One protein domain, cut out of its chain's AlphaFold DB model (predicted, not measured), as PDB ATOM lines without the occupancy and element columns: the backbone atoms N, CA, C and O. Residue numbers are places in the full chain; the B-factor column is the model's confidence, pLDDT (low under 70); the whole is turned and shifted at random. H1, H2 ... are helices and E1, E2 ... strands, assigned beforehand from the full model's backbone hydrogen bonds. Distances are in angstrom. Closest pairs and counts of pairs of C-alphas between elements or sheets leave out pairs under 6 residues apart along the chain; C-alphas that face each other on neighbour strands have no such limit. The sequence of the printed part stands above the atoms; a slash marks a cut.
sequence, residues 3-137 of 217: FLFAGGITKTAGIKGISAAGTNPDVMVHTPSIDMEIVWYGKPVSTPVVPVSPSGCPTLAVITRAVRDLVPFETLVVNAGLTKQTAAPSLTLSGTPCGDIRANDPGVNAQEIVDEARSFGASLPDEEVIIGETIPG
ATOM      1  N   PHE A   3      90.586 -58.949  -0.630       97.06
ATOM      2  CA  PHE A   3      89.740 -58.230  -1.569       97.06
ATOM      3  C   PHE A   3      88.632 -59.155  -2.080       97.06
ATOM      4  O   PHE A   3      88.903 -60.171  -2.718       97.06
ATOM      5  N   LEU A   4      87.384 -58.805  -1.796       97.50
ATOM      6  CA  LEU A   4      86.197 -59.450  -2.339       97.50
ATOM      7  C   LEU A   4      85.718 -58.632  -3.536       97.50
ATOM      8  O   LEU A   4      85.431 -57.445  -3.397       97.50
ATOM      9  N   PHE A   5      85.617 -59.257  -4.706       97.75
ATOM     10  CA  PHE A   5      85.132 -58.594  -5.912       97.75
ATOM     11  C   PHE A   5      83.794 -59.182  -6.337       97.75
ATOM     12  O   PHE A   5      83.741 -60.237  -6.974       97.75
ATOM     13  N   ALA A   6      82.715 -58.513  -5.936       96.94
ATOM     14  CA  ALA A   6      81.357 -58.932  -6.230       96.94
ATOM     15  C   ALA A   6      80.924 -58.447  -7.615       96.94
ATOM     16  O   ALA A   6      81.144 -57.298  -7.985       96.94
ATOM     17  N   GLY A   7      80.266 -59.302  -8.387       95.62
ATOM     18  CA  GLY A   7      79.690 -58.900  -9.665       95.62
ATOM     19  C   GLY A   7      78.295 -59.442  -9.837       95.62
ATOM     20  O   GLY A   7      77.957 -60.541  -9.397       95.62
ATOM     21  N   GLY A   8      77.498 -58.634 -10.508       94.44
ATOM     22  CA  GLY A   8      76.106 -58.908 -10.776       94.44
ATOM     23  C   GLY A   8      75.617 -58.007 -11.891       94.44
ATOM     24  O   GLY A   8      76.358 -57.196 -12.448       94.44
ATOM     25  N   ILE A   9      74.352 -58.156 -12.243       92.56
ATOM     26  CA  ILE A   9      73.752 -57.346 -13.292       92.56
ATOM     27  C   ILE A   9      72.312 -57.013 -12.966       92.56
ATOM     28  O   ILE A   9      71.611 -57.789 -12.325       92.56
ATOM     29  N   THR A  10      71.867 -55.864 -13.465       92.75
ATOM     30  CA  THR A  10      70.459 -55.490 -13.500       92.75
ATOM     31  C   THR A  10      70.032 -55.178 -14.933       92.75
ATOM     32  O   THR A  10      70.750 -54.496 -15.670       92.75
ATOM     33  N   LYS A  11      68.837 -55.620 -15.350       92.69
ATOM     34  CA  LYS A  11      68.255 -55.217 -16.647       92.69
ATOM     35  C   LYS A  11      67.963 -53.715 -16.706       92.69
ATOM     36  O   LYS A  11      67.900 -53.165 -17.803       92.69
ATOM     37  N   THR A  12      67.890 -53.034 -15.560       92.81
ATOM     38  CA  THR A  12      67.825 -51.563 -15.462       92.81
ATOM     39  C   THR A  12      68.973 -50.887 -16.212       92.81
ATOM     40  O   THR A  12      68.799 -49.825 -16.805       92.81
ATOM     41  N   ALA A  13      70.148 -51.519 -16.254       91.25
ATOM     42  CA  ALA A  13      71.301 -51.003 -16.979       91.25
ATOM     43  C   ALA A  13      71.097 -50.963 -18.505       91.25
ATOM     44  O   ALA A  13      71.737 -50.163 -19.181       91.25
ATOM     45  N   GLY A  14      70.172 -51.774 -19.036       90.25
ATOM     46  CA  GLY A  14      69.792 -51.787 -20.451       90.25
ATOM     47  C   GLY A  14      68.907 -50.610 -20.874       90.25
ATOM     48  O   GLY A  14      68.662 -50.424 -22.067       90.25
ATOM     49  N   ILE A  15      68.434 -49.789 -19.931       91.44
ATOM     50  CA  ILE A  15      67.725 -48.548 -20.246       91.44
ATOM     51  C   ILE A  15      68.723 -47.578 -20.887       91.44
ATOM     52  O   ILE A  15      69.749 -47.229 -20.297       91.44
ATOM     53  N   LYS A  16      68.408 -47.113 -22.101       89.12
ATOM     54  CA  LYS A  16      69.261 -46.183 -22.848       89.12
ATOM     55  C   LYS A  16      69.613 -44.968 -21.987       89.12
ATOM     56  O   LYS A  16      68.728 -44.231 -21.562       89.12
ATOM     57  N   GLY A  17      70.910 -44.748 -21.790       87.38
ATOM     58  CA  GLY A  17      71.431 -43.617 -21.025       87.38
ATOM     59  C   GLY A  17      71.575 -43.859 -19.524       87.38
ATOM     60  O   GLY A  17      71.973 -42.929 -18.845       87.38
ATOM     61  N   ILE A  18      71.303 -45.055 -18.983       89.62
ATOM     62  CA  ILE A  18      71.538 -45.345 -17.553       89.62
ATOM     63  C   ILE A  18      72.993 -45.720 -17.255       89.62
ATOM     64  O   ILE A  18      73.542 -45.294 -16.237       89.62
ATOM     65  N   SER A  19      73.614 -46.519 -18.120       83.31
ATOM     66  CA  SER A  19      74.942 -47.086 -17.894       83.31
ATOM     67  C   SER A  19      75.853 -46.856 -19.095       83.31
ATOM     68  O   SER A  19      75.408 -46.868 -20.240       83.31
ATOM     69  N   ALA A  20      77.143 -46.662 -18.815       75.50
ATOM     70  CA  ALA A  20      78.200 -46.658 -19.829       75.50
ATOM     71  C   ALA A  20      78.821 -48.048 -20.030       75.50
ATOM     72  O   ALA A  20      79.538 -48.260 -21.007       75.50
ATOM     73  N   ALA A  21      78.594 -48.970 -19.088       63.56
ATOM     74  CA  ALA A  21      79.116 -50.324 -19.158       63.56
ATOM     75  C   ALA A  21      78.432 -51.060 -20.315       63.56
ATOM     76  O   ALA A  21      77.245 -51.357 -20.235       63.56
ATOM     77  N   GLY A  22      79.179 -51.300 -21.395       55.12
ATOM     78  CA  GLY A  22      78.681 -51.919 -22.619       55.12
ATOM     79  C   GLY A  22      77.747 -50.997 -23.406       55.12
ATOM     80  O   GLY A  22      76.537 -50.997 -23.209       55.12
ATOM     81  N   THR A  23      78.299 -50.260 -24.373       56.75
ATOM     82  CA  THR A  23      77.547 -49.465 -25.372       56.75
ATOM     83  C   THR A  23      76.498 -50.277 -26.139       56.75
ATOM     84  O   THR A  23      75.561 -49.708 -26.698       56.75
ATOM     85  N   ASN A  24      76.647 -51.602 -26.145       68.81
ATOM     86  CA  ASN A  24      75.669 -52.566 -26.609       68.81
ATOM     87  C   ASN A  24      75.158 -53.389 -25.404       68.81
ATOM     88  O   ASN A  24      75.987 -54.004 -24.724       68.81
ATOM     89  N   PRO A  25      73.834 -53.460 -25.154       68.06
ATOM     90  CA  PRO A  25      73.245 -54.325 -24.128       68.06
ATOM     91  C   PRO A  25      73.736 -55.780 -24.180       68.06
ATOM     92  O   PRO A  25      73.962 -56.383 -23.133       68.06
ATOM     93  N   ASP A  26      73.997 -56.314 -25.378       72.31
ATOM     94  CA  ASP A  26      74.523 -57.673 -25.563       72.31
ATOM     95  C   ASP A  26      75.974 -57.822 -25.089       72.31
ATOM     96  O   ASP A  26      76.410 -58.921 -24.775       72.31
ATOM     97  N   VAL A  27      76.734 -56.727 -25.012       76.50
ATOM     98  CA  VAL A  27      78.111 -56.693 -24.485       76.50
ATOM     99  C   VAL A  27      78.109 -56.370 -22.991       76.50
ATOM    100  O   VAL A  27      78.914 -56.914 -22.232       76.50
ATOM    101  N   MET A  28      77.173 -55.532 -22.538       83.31
ATOM    102  CA  MET A  28      76.998 -55.186 -21.125       83.31
ATOM    103  C   MET A  28      76.829 -56.434 -20.253       83.31
ATOM    104  O   MET A  28      77.427 -56.506 -19.182       83.31
ATOM    105  N   VAL A  29      76.088 -57.447 -20.727       86.75
ATOM    106  CA  VAL A  29      75.877 -58.696 -19.969       86.75
ATOM    107  C   VAL A  29      77.151 -59.492 -19.690       86.75
ATOM    108  O   VAL A  29      77.149 -60.331 -18.793       86.75
ATOM    109  N   HIS A  30      78.227 -59.225 -20.432       89.50
ATOM    110  CA  HIS A  30      79.539 -59.826 -20.215       89.50
ATOM    111  C   HIS A  30      80.468 -58.953 -19.367       89.50
ATOM    112  O   HIS A  30      81.489 -59.454 -18.905       89.50
ATOM    113  N   THR A  31      80.154 -57.667 -19.168       90.56
ATOM    114  CA  THR A  31      81.083 -56.714 -18.534       90.56
ATOM    115  C   THR A  31      81.524 -57.165 -17.137       90.56
ATOM    116  O   THR A  31      82.733 -57.285 -16.948       90.56
ATOM    117  N   PRO A  32      80.620 -57.537 -16.208       94.19
ATOM    118  CA  PRO A  32      81.033 -58.019 -14.887       94.19
ATOM    119  C   PRO A  32      81.964 -59.236 -14.945       94.19
ATOM    120  O   PRO A  32      82.986 -59.293 -14.267       94.19
ATOM    121  N   SER A  33      81.642 -60.200 -15.807       95.00
ATOM    122  CA  SER A  33      82.391 -61.451 -15.945       95.00
ATOM    123  C   SER A  33      83.792 -61.213 -16.504       95.00
ATOM    124  O   SER A  33      84.751 -61.827 -16.037       95.00
ATOM    125  N   ILE A  34      83.911 -60.304 -17.478       94.12
ATOM    126  CA  ILE A  34      85.194 -59.915 -18.065       94.12
ATOM    127  C   ILE A  34      86.020 -59.092 -17.073       94.12
ATOM    128  O   ILE A  34      87.224 -59.309 -16.971       94.12
ATOM    129  N   ASP A  35      85.402 -58.181 -16.317       95.19
ATOM    130  CA  ASP A  35      86.094 -57.422 -15.270       95.19
ATOM    131  C   ASP A  35      86.724 -58.369 -14.239       95.19
ATOM    132  O   ASP A  35      87.893 -58.218 -13.884       95.19
ATOM    133  N   MET A  36      85.987 -59.402 -13.817       96.75
ATOM    134  CA  MET A  36      86.491 -60.444 -12.916       96.75
ATOM    135  C   MET A  36      87.661 -61.228 -13.521       96.75
ATOM    136  O   MET A  36      88.652 -61.485 -12.837       96.75
ATOM    137  N   GLU A  37      87.584 -61.576 -14.806       96.62
ATOM    138  CA  GLU A  37      88.671 -62.249 -15.527       96.62
ATOM    139  C   GLU A  37      89.910 -61.365 -15.654       96.62
ATOM    140  O   GLU A  37      91.025 -61.846 -15.469       96.62
ATOM    141  N   ILE A  38      89.741 -60.066 -15.907       95.75
ATOM    142  CA  ILE A  38      90.847 -59.108 -15.951       95.75
ATOM    143  C   ILE A  38      91.510 -59.012 -14.579       95.75
ATOM    144  O   ILE A  38      92.732 -59.127 -14.492       95.75
ATOM    145  N   VAL A  39      90.740 -58.869 -13.498       96.31
ATOM    146  CA  VAL A  39      91.304 -58.835 -12.142       96.31
ATOM    147  C   VAL A  39      92.035 -60.145 -11.833       96.31
ATOM    148  O   VAL A  39      93.173 -60.118 -11.349       96.31
ATOM    149  N   TRP A  40      91.441 -61.295 -12.166       96.06
ATOM    150  CA  TRP A  40      91.981 -62.610 -11.824       96.06
ATOM    151  C   TRP A  40      93.172 -63.046 -12.700       96.06
ATOM    152  O   TRP A  40      94.242 -63.375 -12.180       96.06
ATOM    153  N   TYR A  41      93.021 -63.014 -14.022       95.12
ATOM    154  CA  TYR A  41      93.985 -63.515 -15.012       95.12
ATOM    155  C   TYR A  41      94.827 -62.425 -15.681       95.12
ATOM    156  O   TYR A  41      95.775 -62.748 -16.395       95.12
ATOM    157  N   GLY A  42      94.486 -61.149 -15.496       93.88
ATOM    158  CA  GLY A  42      95.136 -60.025 -16.177       93.88
ATOM    159  C   GLY A  42      94.611 -59.780 -17.593       93.88
ATOM    160  O   GLY A  42      95.085 -58.874 -18.274       93.88
ATOM    161  N   LYS A  43      93.648 -60.584 -18.056       93.31
ATOM    162  CA  LYS A  43      93.051 -60.490 -19.391       93.31
ATOM    163  C   LYS A  43      91.670 -61.157 -19.434       93.31
ATOM    164  O   LYS A  43      91.437 -62.078 -18.651       93.31
ATOM    165  N   PRO A  44      90.800 -60.766 -20.380       92.19
ATOM    166  CA  PRO A  44      89.599 -61.530 -20.698       92.19
ATOM    167  C   PRO A  44      89.940 -62.965 -21.132       92.19
ATOM    168  O   PRO A  44      90.941 -63.198 -21.819       92.19
ATOM    169  N   VAL A  45      89.098 -63.922 -20.749       92.69
ATOM    170  CA  VAL A  45      89.223 -65.354 -21.061       92.69
ATOM    171  C   VAL A  45      87.989 -65.859 -21.803       92.69
ATOM    172  O   VAL A  45      88.132 -66.542 -22.814       92.69
ATOM    173  N   SER A  46      86.784 -65.504 -21.348       85.00
ATOM    174  CA  SER A  46      85.531 -66.003 -21.934       85.00
ATOM    175  C   SER A  46      85.207 -65.360 -23.285       85.00
ATOM    176  O   SER A  46      84.487 -65.932 -24.101       85.00
ATOM    177  N   THR A  47      85.725 -64.159 -23.537       79.12
ATOM    178  CA  THR A  47      85.595 -63.433 -24.805       79.12
ATOM    179  C   THR A  47      86.815 -62.535 -24.997       79.12
ATOM    180  O   THR A  47      87.288 -61.971 -24.015       79.12
ATOM    181  N   PRO A  48      87.352 -62.360 -26.218       69.50
ATOM    182  CA  PRO A  48      88.568 -61.571 -26.441       69.50
ATOM    183  C   PRO A  48      88.353 -60.046 -26.366       69.50
ATOM    184  O   PRO A  48      89.253 -59.286 -26.717       69.50
ATOM    185  N   VAL A  49      87.175 -59.576 -25.950       75.31
ATOM    186  CA  VAL A  49      86.820 -58.151 -25.943       75.31
ATOM    187  C   VAL A  49      86.989 -57.571 -24.541       75.31
ATOM    188  O   VAL A  49      86.387 -58.055 -23.589       75.31
ATOM    189  N   VAL A  50      87.775 -56.500 -24.423       76.62
ATOM    190  CA  VAL A  50      87.864 -55.697 -23.194       76.62
ATOM    191  C   VAL A  50      86.719 -54.674 -23.186       76.62
ATOM    192  O   VAL A  50      86.572 -53.946 -24.172       76.62
ATOM    193  N   PRO A  51      85.922 -54.574 -22.106       72.50
ATOM    194  CA  PRO A  51      84.901 -53.547 -21.984       72.50
ATOM    195  C   PRO A  51      85.519 -52.149 -22.040       72.50
ATOM    196  O   PRO A  51      86.455 -51.824 -21.302       72.50
ATOM    197  N   VAL A  52      84.960 -51.313 -22.910       76.50
ATOM    198  CA  VAL A  52      85.303 -49.898 -23.045       76.50
ATOM    199  C   VAL A  52      84.042 -49.057 -22.901       76.50
ATOM    200  O   VAL A  52      82.962 -49.431 -23.364       76.50
ATOM    201  N   SER A  53      84.183 -47.917 -22.239       70.50
ATOM    202  CA  SER A  53      83.138 -46.894 -22.157       70.50
ATOM    203  C   SER A  53      82.908 -46.218 -23.524       70.50
ATOM    204  O   SER A  53      83.755 -46.327 -24.416       70.50
ATOM    205  N   PRO A  54      81.812 -45.452 -23.707       67.94
ATOM    206  CA  PRO A  54      81.574 -44.687 -24.934       67.94
ATOM    207  C   PRO A  54      82.697 -43.695 -25.281       67.94
ATOM    208  O   PRO A  54      82.895 -43.390 -26.451       67.94
ATOM    209  N   SER A  55      83.441 -43.202 -24.283       70.19
ATOM    210  CA  SER A  55      84.597 -42.314 -24.471       70.19
ATOM    211  C   SER A  55      85.897 -43.057 -24.804       70.19
ATOM    212  O   SER A  55      86.943 -42.426 -24.930       70.19
ATOM    213  N   GLY A  56      85.861 -44.388 -24.922       74.81
ATOM    214  CA  GLY A  56      87.030 -45.221 -25.209       74.81
ATOM    215  C   GLY A  56      87.910 -45.523 -23.995       74.81
ATOM    216  O   GLY A  56      88.940 -46.176 -24.143       74.81
ATOM    217  N   CYS A  57      87.525 -45.093 -22.787       77.81
ATOM    218  CA  CYS A  57      88.256 -45.451 -21.571       77.81
ATOM    219  C   CYS A  57      88.030 -46.941 -21.253       77.81
ATOM    220  O   CYS A  57      86.864 -47.362 -21.240       77.81
ATOM    221  N   PRO A  58      89.095 -47.726 -20.994       82.62
ATOM    222  CA  PRO A  58      88.964 -49.123 -20.599       82.62
ATOM    223  C   PRO A  58      88.300 -49.244 -19.225       82.62
ATOM    224  O   PRO A  58      88.308 -48.301 -18.432       82.62
ATOM    225  N   THR A  59      87.738 -50.419 -18.946       87.94
ATOM    226  CA  THR A  59      87.208 -50.765 -17.620       87.94
ATOM    227  C   THR A  59      88.203 -50.472 -16.492       87.94
ATOM    228  O   THR A  59      89.406 -50.699 -16.628       87.94
ATOM    229  N   LEU A  60      87.695 -50.027 -15.337       89.88
ATOM    230  CA  LEU A  60      88.501 -49.792 -14.134       89.88
ATOM    231  C   LEU A  60      89.076 -51.086 -13.538       89.88
ATOM    232  O   LEU A  60      90.005 -51.015 -12.734       89.88
ATOM    233  N   ALA A  61      88.618 -52.262 -13.984       93.56
ATOM    234  CA  ALA A  61      89.216 -53.547 -13.626       93.56
ATOM    235  C   ALA A  61      90.724 -53.605 -13.931       93.56
ATOM    236  O   ALA A  61      91.466 -54.281 -13.218       93.56
ATOM    237  N   VAL A  62      91.209 -52.852 -14.932       93.44
ATOM    238  CA  VAL A  62      92.649 -52.751 -15.226       93.44
ATOM    239  C   VAL A  62      93.431 -52.066 -14.101       93.44
ATOM    240  O   VAL A  62      94.576 -52.432 -13.848       93.44
ATOM    241  N   ILE A  63      92.817 -51.110 -13.391       95.00
ATOM    242  CA  ILE A  63      93.430 -50.434 -12.240       95.00
ATOM    243  C   ILE A  63      93.488 -51.404 -11.064       95.00
ATOM    244  O   ILE A  63      94.553 -51.593 -10.485       95.00
ATOM    245  N   THR A  64      92.377 -52.077 -10.755       95.44
ATOM    246  CA  THR A  64      92.336 -53.109  -9.708       95.44
ATOM    247  C   THR A  64      93.360 -54.211  -9.977       95.44
ATOM    248  O   THR A  64      94.070 -54.631  -9.064       95.44
ATOM    249  N   ARG A  65      93.501 -54.637 -11.241       95.25
ATOM    250  CA  ARG A  65      94.532 -55.591 -11.653       95.25
ATOM    251  C   ARG A  65      95.942 -55.062 -11.394       95.25
ATOM    252  O   ARG A  65      96.738 -55.773 -10.791       95.25
ATOM    253  N   ALA A  66      96.239 -53.832 -11.810       95.69
ATOM    254  CA  ALA A  66      97.548 -53.225 -11.584       95.69
ATOM    255  C   ALA A  66      97.880 -53.127 -10.085       95.69
ATOM    256  O   ALA A  66      98.998 -53.428  -9.680       95.69
ATOM    257  N   VAL A  67      96.902 -52.766  -9.249       95.62
ATOM    258  CA  VAL A  67      97.073 -52.720  -7.790       95.62
ATOM    259  C   VAL A  67      97.333 -54.117  -7.223       95.62
ATOM    260  O   VAL A  67      98.243 -54.266  -6.417       95.62
ATOM    261  N   ARG A  68      96.615 -55.148  -7.685       93.50
ATOM    262  CA  ARG A  68      96.848 -56.550  -7.288       93.50
ATOM    263  C   ARG A  68      98.232 -57.072  -7.684       93.50
ATOM    264  O   ARG A  68      98.814 -57.859  -6.948       93.50
ATOM    265  N   ASP A  69      98.761 -56.644  -8.830       93.75
ATOM    266  CA  ASP A  69     100.109 -57.025  -9.276       93.75
ATOM    267  C   ASP A  69     101.217 -56.345  -8.447       93.75
ATOM    268  O   ASP A  69     102.327 -56.867  -8.353       93.75
ATOM    269  N   LEU A  70     100.925 -55.188  -7.842       96.00
ATOM    270  CA  LEU A  70     101.886 -54.390  -7.070       96.00
ATOM    271  C   LEU A  70     101.779 -54.588  -5.554       96.00
ATOM    272  O   LEU A  70     102.763 -54.397  -4.841       96.00
ATOM    273  N   VAL A  71     100.593 -54.933  -5.055       93.75
ATOM    274  CA  VAL A  71     100.292 -55.055  -3.629       93.75
ATOM    275  C   VAL A  71      99.794 -56.472  -3.348       93.75
ATOM    276  O   VAL A  71      98.783 -56.884  -3.919       93.75
ATOM    277  N   PRO A  72     100.454 -57.228  -2.456       84.38
ATOM    278  CA  PRO A  72     100.047 -58.591  -2.151       84.38
ATOM    279  C   PRO A  72      98.781 -58.589  -1.286       84.38
ATOM    280  O   PRO A  72      98.829 -58.317  -0.088       84.38
ATOM    281  N   PHE A  73      97.644 -58.924  -1.892       90.00
ATOM    282  CA  PHE A  73      96.411 -59.251  -1.181       90.00
ATOM    283  C   PHE A  73      95.704 -60.437  -1.833       90.00
ATOM    284  O   PHE A  73      95.710 -60.612  -3.055       90.00
ATOM    285  N   GLU A  74      95.057 -61.243  -0.997       92.94
ATOM    286  CA  GLU A  74      94.213 -62.337  -1.463       92.94
ATOM    287  C   GLU A  74      92.974 -61.762  -2.143       92.94
ATOM    288  O   GLU A  74      92.341 -60.851  -1.617       92.94
ATOM    289  N   THR A  75      92.620 -62.281  -3.315       95.19
ATOM    290  CA  THR A  75      91.413 -61.871  -4.041       95.19
ATOM    291  C   THR A  75      90.441 -63.035  -4.086       95.19
ATOM    292  O   THR A  75      90.849 -64.150  -4.391       95.19
ATOM    293  N   LEU A  76      89.160 -62.779  -3.837       96.62
ATOM    294  CA  LEU A  76      88.082 -63.728  -4.081       96.62
ATOM    295  C   LEU A  76      87.020 -63.065  -4.953       96.62
ATOM    296  O   LEU A  76      86.504 -61.999  -4.624       96.62
ATOM    297  N   VAL A  77      86.685 -63.714  -6.063       97.62
ATOM    298  CA  VAL A  77      85.580 -63.289  -6.921       97.62
ATOM    299  C   VAL A  77      84.274 -63.835  -6.352       97.62
ATOM    300  O   VAL A  77      84.187 -65.019  -6.022       97.62
ATOM    301  N   VAL A  78      83.257 -62.981  -6.264       97.25
ATOM    302  CA  VAL A  78      81.922 -63.344  -5.783       97.25
ATOM    303  C   VAL A  78      80.909 -63.112  -6.901       97.25
ATOM    304  O   VAL A  78      80.684 -61.985  -7.339       97.25
ATOM    305  N   ASN A  79      80.291 -64.184  -7.383       96.12
ATOM    306  CA  ASN A  79      79.150 -64.110  -8.284       96.12
ATOM    307  C   ASN A  79      77.882 -63.879  -7.448       96.12
ATOM    308  O   ASN A  79      77.425 -64.780  -6.751       96.12
ATOM    309  N   ALA A  80      77.328 -62.670  -7.531       93.88
ATOM    310  CA  ALA A  80      76.119 -62.255  -6.824       93.88
ATOM    311  C   ALA A  80      74.897 -62.125  -7.758       93.88
ATOM    312  O   ALA A  80      73.902 -61.511  -7.385       93.88
ATOM    313  N   GLY A  81      74.980 -62.652  -8.985       93.62
ATOM    314  CA  GLY A  81      73.901 -62.561  -9.973       93.62
ATOM    315  C   GLY A  81      74.390 -62.218 -11.376       93.62
ATOM    316  O   GLY A  81      73.928 -61.254 -11.985       93.62
ATOM    317  N   LEU A  82      75.356 -62.972 -11.900       93.88
ATOM    318  CA  LEU A  82      75.860 -62.811 -13.264       93.88
ATOM    319  C   LEU A  82      74.931 -63.458 -14.305       93.88
ATOM    320  O   LEU A  82      74.572 -64.627 -14.190       93.88
ATOM    321  N   THR A  83      74.622 -62.747 -15.397       92.12
ATOM    322  CA  THR A  83      73.952 -63.362 -16.567       92.12
ATOM    323  C   THR A  83      74.900 -64.277 -17.342       92.12
ATOM    324  O   THR A  83      74.498 -65.323 -17.850       92.12
ATOM    325  N   LYS A  84      76.168 -63.875 -17.476       92.12
ATOM    326  CA  LYS A  84      77.216 -64.657 -18.137       92.12
ATOM    327  C   LYS A  84      78.219 -65.093 -17.087       92.12
ATOM    328  O   LYS A  84      78.724 -64.264 -16.343       92.12
ATOM    329  N   GLN A  85      78.501 -66.385 -17.010       92.50
ATOM    330  CA  GLN A  85      79.471 -66.886 -16.039       92.50
ATOM    331  C   GLN A  85      80.872 -66.343 -16.349       92.50
ATOM    332  O   GLN A  85      81.201 -66.090 -17.509       92.50
ATOM    333  N   THR A  86      81.666 -66.133 -15.304       94.88
ATOM    334  CA  THR A  86      83.086 -65.784 -15.420       94.88
ATOM    335  C   THR A  86      83.922 -67.057 -15.489       94.88
ATOM    336  O   THR A  86      83.582 -68.061 -14.864       94.88
ATOM    337  N   ALA A  87      85.027 -67.026 -16.230       95.81
ATOM    338  CA  ALA A  87      86.020 -68.093 -16.174       95.81
ATOM    339  C   ALA A  87      86.853 -68.048 -14.879       95.81
ATOM    340  O   ALA A  87      87.520 -69.028 -14.557       95.81
ATOM    341  N   ALA A  88      86.844 -66.923 -14.150       96.50
ATOM    342  CA  ALA A  88      87.570 -66.793 -12.892       96.50
ATOM    343  C   ALA A  88      86.970 -67.716 -11.809       96.50
ATOM    344  O   ALA A  88      85.744 -67.813 -11.702       96.50
ATOM    345  N   PRO A  89      87.797 -68.362 -10.963       96.62
ATOM    346  CA  PRO A  89      87.309 -69.087  -9.798       96.62
ATOM    347  C   PRO A  89      86.492 -68.146  -8.917       96.62
ATOM    348  O   PRO A  89      86.990 -67.102  -8.493       96.62
ATOM    349  N   SER A  90      85.236 -68.505  -8.670       96.12
ATOM    350  CA  SER A  90      84.288 -67.650  -7.965       96.12
ATOM    351  C   SER A  90      83.469 -68.434  -6.951       96.12
ATOM    352  O   SER A  90      83.158 -69.610  -7.144       96.12
ATOM    353  N   LEU A  91      83.128 -67.755  -5.859       96.38
ATOM    354  CA  LEU A  91      82.076 -68.174  -4.945       96.38
ATOM    355  C   LEU A  91      80.753 -67.613  -5.466       96.38
ATOM    356  O   LEU A  91      80.667 -66.422  -5.755       96.38
ATOM    357  N   THR A  92      79.737 -68.456  -5.597       95.38
ATOM    358  CA  THR A  92      78.410 -68.037  -6.060       95.38
ATOM    359  C   THR A  92      77.479 -67.933  -4.868       95.38
ATOM    360  O   THR A  92      77.326 -68.913  -4.145       95.38
ATOM    361  N   LEU A  93      76.879 -66.759  -4.688       93.25
ATOM    362  CA  LEU A  93      75.743 -66.566  -3.791       93.25
ATOM    363  C   LEU A  93      74.451 -66.982  -4.511       93.25
ATOM    364  O   LEU A  93      74.406 -67.042  -5.740       93.25
ATOM    365  N   SER A  94      73.374 -67.177  -3.760       87.12
ATOM    366  CA  SER A  94      71.990 -67.396  -4.220       87.12
ATOM    367  C   SER A  94      71.440 -66.294  -5.139       87.12
ATOM    368  O   SER A  94      70.368 -66.450  -5.728       87.12
ATOM    369  N   GLY A  95      72.172 -65.188  -5.304       78.44
ATOM    370  CA  GLY A  95      71.803 -64.072  -6.161       78.44
ATOM    371  C   GLY A  95      71.607 -64.461  -7.627       78.44
ATOM    372  O   GLY A  95      72.446 -65.099  -8.266       78.44
ATOM    373  N   THR A  96      70.490 -64.012  -8.189       87.44
ATOM    374  CA  THR A  96      70.147 -64.121  -9.609       87.44
ATOM    375  C   THR A  96      70.339 -62.769 -10.308       87.44
ATOM    376  O   THR A  96      70.385 -61.722  -9.657       87.44
ATOM    377  N   PRO A  97      70.458 -62.743 -11.649       90.75
ATOM    378  CA  PRO A  97      70.440 -61.491 -12.398       90.75
ATOM    379  C   PRO A  97      69.190 -60.661 -12.090       90.75
ATOM    380  O   PRO A  97      68.068 -61.097 -12.351       90.75
ATOM    381  N   CYS A  98      69.391 -59.438 -11.606       92.25
ATOM    382  CA  CYS A  98      68.308 -58.521 -11.279       92.25
ATOM    383  C   CYS A  98      67.573 -58.066 -12.550       92.25
ATOM    384  O   CYS A  98      68.163 -57.759 -13.593       92.25
ATOM    385  N   GLY A  99      66.252 -58.008 -12.468       92.88
ATOM    386  CA  GLY A  99      65.367 -57.489 -13.496       92.88
ATOM    387  C   GLY A  99      65.461 -55.972 -13.670       92.88
ATOM    388  O   GLY A  99      66.394 -55.305 -13.222       92.88
ATOM    389  N   ASP A 100      64.497 -55.427 -14.408       93.56
ATOM    390  CA  ASP A 100      64.292 -53.982 -14.474       93.56
ATOM    391  C   ASP A 100      63.514 -53.593 -13.223       93.56
ATOM    392  O   ASP A 100      62.436 -54.133 -12.990       93.56
ATOM    393  N   ILE A 101      64.046 -52.671 -12.426       93.62
ATOM    394  CA  ILE A 101      63.426 -52.286 -11.154       93.62
ATOM    395  C   ILE A 101      62.067 -51.593 -11.305       93.62
ATOM    396  O   ILE A 101      61.357 -51.410 -10.326       93.62
ATOM    397  N   ARG A 102      61.689 -51.211 -12.528       93.44
ATOM    398  CA  ARG A 102      60.352 -50.692 -12.842       93.44
ATOM    399  C   ARG A 102      59.310 -51.804 -12.999       93.44
ATOM    400  O   ARG A 102      58.140 -51.500 -13.205       93.44
ATOM    401  N   ALA A 103      59.721 -53.072 -12.989       89.50
ATOM    402  CA  ALA A 103      58.810 -54.208 -12.946       89.50
ATOM    403  C   ALA A 103      58.343 -54.464 -11.505       89.50
ATOM    404  O   ALA A 103      59.065 -54.180 -10.557       89.50
ATOM    405  N   ASN A 104      57.151 -55.048 -11.358       80.94
ATOM    406  CA  ASN A 104      56.582 -55.395 -10.050       80.94
ATOM    407  C   ASN A 104      57.421 -56.440  -9.286       80.94
ATOM    408  O   ASN A 104      57.400 -56.487  -8.067       80.94
ATOM    409  N   ASP A 105      58.155 -57.282 -10.015       85.38
ATOM    410  CA  ASP A 105      59.092 -58.239  -9.440       85.38
ATOM    411  C   ASP A 105      60.365 -58.295 -10.303       85.38
ATOM    412  O   ASP A 105      60.342 -58.851 -11.410       85.38
ATOM    413  N   PRO A 106      61.478 -57.685  -9.858       86.75
ATOM    414  CA  PRO A 106      62.763 -57.788 -10.533       86.75
ATOM    415  C   PRO A 106      63.461 -59.138 -10.281       86.75
ATOM    416  O   PRO A 106      64.554 -59.341 -10.804       86.75
ATOM    417  N   GLY A 107      62.863 -60.071  -9.535       85.06
ATOM    418  CA  GLY A 107      63.369 -61.430  -9.341       85.06
ATOM    419  C   GLY A 107      64.544 -61.532  -8.371       85.06
ATOM    420  O   GLY A 107      65.358 -62.442  -8.512       85.06
ATOM    421  N   VAL A 108      64.656 -60.595  -7.422       84.38
ATOM    422  CA  VAL A 108      65.736 -60.535  -6.424       84.38
ATOM    423  C   VAL A 108      65.178 -60.814  -5.033       84.38
ATOM    424  O   VAL A 108      64.310 -60.084  -4.561       84.38
ATOM    425  N   ASN A 109      65.726 -61.821  -4.348       88.19
ATOM    426  CA  ASN A 109      65.449 -62.081  -2.935       88.19
ATOM    427  C   ASN A 109      66.532 -61.431  -2.059       88.19
ATOM    428  O   ASN A 109      67.552 -62.044  -1.749       88.19
ATOM    429  N   ALA A 110      66.333 -60.162  -1.691       89.06
ATOM    430  CA  ALA A 110      67.334 -59.394  -0.951       89.06
ATOM    431  C   ALA A 110      67.659 -59.999   0.424       89.06
ATOM    432  O   ALA A 110      68.824 -60.015   0.819       89.06
ATOM    433  N   GLN A 111      66.653 -60.527   1.130       90.75
ATOM    434  CA  GLN A 111      66.831 -61.128   2.454       90.75
ATOM    435  C   GLN A 111      67.767 -62.340   2.393       90.75
ATOM    436  O   GLN A 111      68.753 -62.394   3.122       90.75
ATOM    437  N   GLU A 112      67.499 -63.271   1.476       90.88
ATOM    438  CA  GLU A 112      68.297 -64.491   1.313       90.88
ATOM    439  C   GLU A 112      69.753 -64.178   0.944       90.88
ATOM    440  O   GLU A 112      70.677 -64.696   1.572       90.88
ATOM    441  N   ILE A 113      69.964 -63.253   0.000       91.44
ATOM    442  CA  ILE A 113      71.310 -62.830  -0.414       91.44
ATOM    443  C   ILE A 113      72.060 -62.180   0.755       91.44
ATOM    444  O   ILE A 113      73.250 -62.436   0.940       91.44
ATOM    445  N   VAL A 114      71.393 -61.335   1.549       92.56
ATOM    446  CA  VAL A 114      72.015 -60.672   2.704       92.56
ATOM    447  C   VAL A 114      72.359 -61.675   3.801       92.56
ATOM    448  O   VAL A 114      73.450 -61.587   4.367       92.56
ATOM    449  N   ASP A 115      71.479 -62.626   4.098       94.00
ATOM    450  CA  ASP A 115      71.727 -63.649   5.116       94.00
ATOM    451  C   ASP A 115      72.890 -64.563   4.718       94.00
ATOM    452  O   ASP A 115      73.793 -64.823   5.523       94.00
ATOM    453  N   GLU A 116      72.933 -64.982   3.454       95.50
ATOM    454  CA  GLU A 116      74.038 -65.768   2.918       95.50
ATOM    455  C   GLU A 116      75.350 -64.974   2.912       95.50
ATOM    456  O   GLU A 116      76.371 -65.473   3.388       95.50
ATOM    457  N   ALA A 117      75.332 -63.716   2.458       94.38
ATOM    458  CA  ALA A 117      76.511 -62.855   2.455       94.38
ATOM    459  C   ALA A 117      77.031 -62.579   3.876       94.38
ATOM    460  O   ALA A 117      78.245 -62.538   4.085       94.38
ATOM    461  N   ARG A 118      76.140 -62.435   4.869       94.62
ATOM    462  CA  ARG A 118      76.509 -62.301   6.290       94.62
ATOM    463  C   ARG A 118      77.168 -63.569   6.819       94.62
ATOM    464  O   ARG A 118      78.210 -63.473   7.463       94.62
ATOM    465  N   SER A 119      76.586 -64.734   6.538       96.00
ATOM    466  CA  SER A 119      77.151 -66.031   6.930       96.00
ATOM    467  C   SER A 119      78.530 -66.251   6.301       96.00
ATOM    468  O   SER A 119      79.497 -66.575   6.991       96.00
ATOM    469  N   PHE A 120      78.649 -65.970   5.001       95.38
ATOM    470  CA  PHE A 120      79.908 -66.046   4.274       95.38
ATOM    471  C   PHE A 120      80.955 -65.092   4.861       95.38
ATOM    472  O   PHE A 120      82.057 -65.525   5.195       95.38
ATOM    473  N   GLY A 121      80.603 -63.820   5.061       94.56
ATOM    474  CA  GLY A 121      81.495 -62.824   5.651       94.56
ATOM    475  C   GLY A 121      81.977 -63.208   7.053       94.56
ATOM    476  O   GLY A 121      83.164 -63.088   7.334       94.56
ATOM    477  N   ALA A 122      81.095 -63.744   7.902       94.75
ATOM    478  CA  ALA A 122      81.444 -64.225   9.242       94.75
ATOM    479  C   ALA A 122      82.360 -65.463   9.235       94.75
ATOM    480  O   ALA A 122      83.034 -65.733  10.226       94.75
ATOM    481  N   SER A 123      82.386 -66.221   8.133       95.25
ATOM    482  CA  SER A 123      83.276 -67.376   7.973       95.25
ATOM    483  C   SER A 123      84.690 -67.003   7.515       95.25
ATOM    484  O   SER A 123      85.591 -67.845   7.564       95.25
ATOM    485  N   LEU A 124      84.907 -65.762   7.059       94.69
ATOM    486  CA  LEU A 124      86.219 -65.312   6.614       94.69
ATOM    487  C   LEU A 124      87.168 -65.153   7.813       94.69
ATOM    488  O   LEU A 124      86.818 -64.490   8.786       94.69
ATOM    489  N   PRO A 125      88.391 -65.707   7.747       94.50
ATOM    490  CA  PRO A 125      89.377 -65.574   8.818       94.50
ATOM    491  C   PRO A 125      90.065 -64.197   8.835       94.50
ATOM    492  O   PRO A 125      90.949 -63.967   9.655       94.50
ATOM    493  N   ASP A 126      89.738 -63.314   7.887       94.25
ATOM    494  CA  ASP A 126      90.408 -62.034   7.689       94.25
ATOM    495  C   ASP A 126      89.895 -60.967   8.664       94.25
ATOM    496  O   ASP A 126      88.699 -60.702   8.736       94.25
ATOM    497  N   GLU A 127      90.816 -60.275   9.337       90.50
ATOM    498  CA  GLU A 127      90.491 -59.111  10.180       90.50
ATOM    499  C   GLU A 127      90.060 -57.884   9.357       90.50
ATOM    500  O   GLU A 127      89.369 -57.000   9.859       90.50
ATOM    501  N   GLU A 128      90.466 -57.828   8.084       92.56
ATOM    502  CA  GLU A 128      90.185 -56.722   7.173       92.56
ATOM    503  C   GLU A 128      89.820 -57.238   5.779       92.56
ATOM    504  O   GLU A 128      90.578 -57.991   5.144       92.56
ATOM    505  N   VAL A 129      88.676 -56.763   5.285       94.88
ATOM    506  CA  VAL A 129      88.173 -57.035   3.940       94.88
ATOM    507  C   VAL A 129      87.941 -55.733   3.175       94.88
ATOM    508  O   VAL A 129      87.382 -54.775   3.703       94.88
ATOM    509  N   ILE A 130      88.340 -55.714   1.906       96.19
ATOM    510  CA  ILE A 130      87.990 -54.663   0.947       96.19
ATOM    511  C   ILE A 130      86.952 -55.249   0.002       96.19
ATOM    512  O   ILE A 130      87.175 -56.318  -0.560       96.19
ATOM    513  N   ILE A 131      85.837 -54.552  -0.203       96.50
ATOM    514  CA  ILE A 131      84.769 -55.003  -1.098       96.50
ATOM    515  C   ILE A 131      84.710 -54.065  -2.300       96.50
ATOM    516  O   ILE A 131      84.502 -52.863  -2.150       96.50
ATOM    517  N   GLY A 132      84.911 -54.624  -3.490       96.69
ATOM    518  CA  GLY A 132      84.674 -53.957  -4.765       96.69
ATOM    519  C   GLY A 132      83.468 -54.554  -5.481       96.69
ATOM    520  O   GLY A 132      83.079 -55.693  -5.214       96.69
ATOM    521  N   GLU A 133      82.911 -53.798  -6.422       96.44
ATOM    522  CA  GLU A 133      81.776 -54.229  -7.235       96.44
ATOM    523  C   GLU A 133      82.017 -54.013  -8.734       96.44
ATOM    524  O   GLU A 133      82.775 -53.126  -9.132       96.44
ATOM    525  N   THR A 134      81.373 -54.838  -9.558       95.06
ATOM    526  CA  THR A 134      81.134 -54.557 -10.978       95.06
ATOM    527  C   THR A 134      79.680 -54.870 -11.334       95.06
ATOM    528  O   THR A 134      79.282 -56.013 -11.572       95.06
ATOM    529  N   ILE A 135      78.851 -53.828 -11.295       93.62
ATOM    530  CA  ILE A 135      77.405 -53.897 -11.494       93.62
ATOM    531  C   ILE A 135      76.981 -52.755 -12.431       93.62
ATOM    532  O   ILE A 135      76.723 -51.627 -11.993       93.62
ATOM    533  N   PRO A 136      76.849 -53.014 -13.745       91.50
ATOM    534  CA  PRO A 136      76.217 -52.086 -14.674       91.50
ATOM    535  C   PRO A 136      74.872 -51.604 -14.126       91.50
ATOM    536  O   PRO A 136      74.049 -52.408 -13.696       91.50
ATOM    537  N   GLY A 137      74.641 -50.288 -14.126       91.25
ATOM    538  CA  GLY A 137      73.422 -49.686 -13.567       91.25
ATOM    539  C   GLY A 137      73.366 -49.604 -12.035       91.25
ATOM    540  O   GLY A 137      72.404 -49.040 -11.512       91.25
TER     541      GLY A 137
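Overview. This is residues 3 to 137 of the 217 residues of an uncharacterized protein of Haloterrigena sp. KZCA68 (UniProt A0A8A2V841). A strongly twisted sheet of four parallel strands has H3 packed over one face, with H4 beside H3. The long helix H5 lies out beyond the opposite face, off the sheet, and the short helices H1 and H2 lie beyond the end of E1. The printed part has 135 residues with five named helices and four named strands, along the chain E1 H1 H2 H3 H4 E2 E3 H5 E4; the sheet's order is E3 E2 E1 E4. The class is mixed, helices and strands, with 63 residues in named elements, under half of those printed. The whole is compact, with a radius of gyration of the C-alphas of 14.9 A and spans of 41 by 36 by 21 A.

Along the chain. E1, residues 3 to 7, begins at C-alpha 3 (89.740, -58.230, -1.569) and is 12.9 A long. H1 is residues 11 to 14 and H2 residues 25 to 28. H3, residues 31 to 41, is 15.0 A long, and H4, residues 61 to 70, is 14.3 A. E2, residues 74 to 79, is 16.6 A long; E3 is residues 90 to 92. H5, residues 110 to 123, is 19.9 A long and starts at C-alpha 110 (67.334, -59.394, -0.951). E4, residues 129 to 134, is 16.7 A long and ends at C-alpha 134 (81.134, -54.557, -10.978).

Arrangement. E1 and E2 are parallel at 18 degrees, with N 5 and O 76 at 2.9 A. E1 and E4 are parallel at 25 degrees, with N 4 and O 130 at 2.8 A. E3 and E2 are parallel at 40 degrees, with N 79 and O 91 at 2.8 A. These N and O pairs are within hydrogen-bond range. E1, H1 H2 H3 H4 and E2 form a strand-helix-strand unit, two parallel neighbour strands with helices between. E3, H5 and E4 form a split unit, with E2 and E1 between its strands in the sheet and a right-handed crossover. H3 is on the sheet at a height over the sheet of 8.8 A; H3 and the sheet E3 E2 E1 E4 form two layers, a helix on one face of a sheet. It runs along the strands, at 18 degrees to E1 on the local plane; its closest C-alphas to E1 are Pro 32 and Gly 7, 5.5 A. H3 and H4 touch, closest at the C-alphas of Val 39 and Arg 65, 4.6 A, at a shallow tilt of 16 degrees, the same way. H4 only grazes the sheet with residues 61 to 68. H5 is only just not on it, with 4 pairs of C-alphas within 10 A, and is apart from H3 and H4. H1 and H2 are not on the sheet; they are close but not clearly touching, the C-alphas of Gly 14 and Pro 25 being 5.6 A apart. In H3, H4 and H5 every O i to N i+4 pair is within hydrogen-bond range; H1 and H2 are too short for such a pair.

Size, cuts and confidence. The two farthest C-alphas, of Leu 70 and Asn 104, are 45.4 A apart. The printed part has no cut. The links H3 to H4, residues 42 to 60, and E3 to H5, residues 93 to 109, are long. Mean pLDDT of the printed part is 89.6; residues 21 to 25, 48 and 54 are under 70.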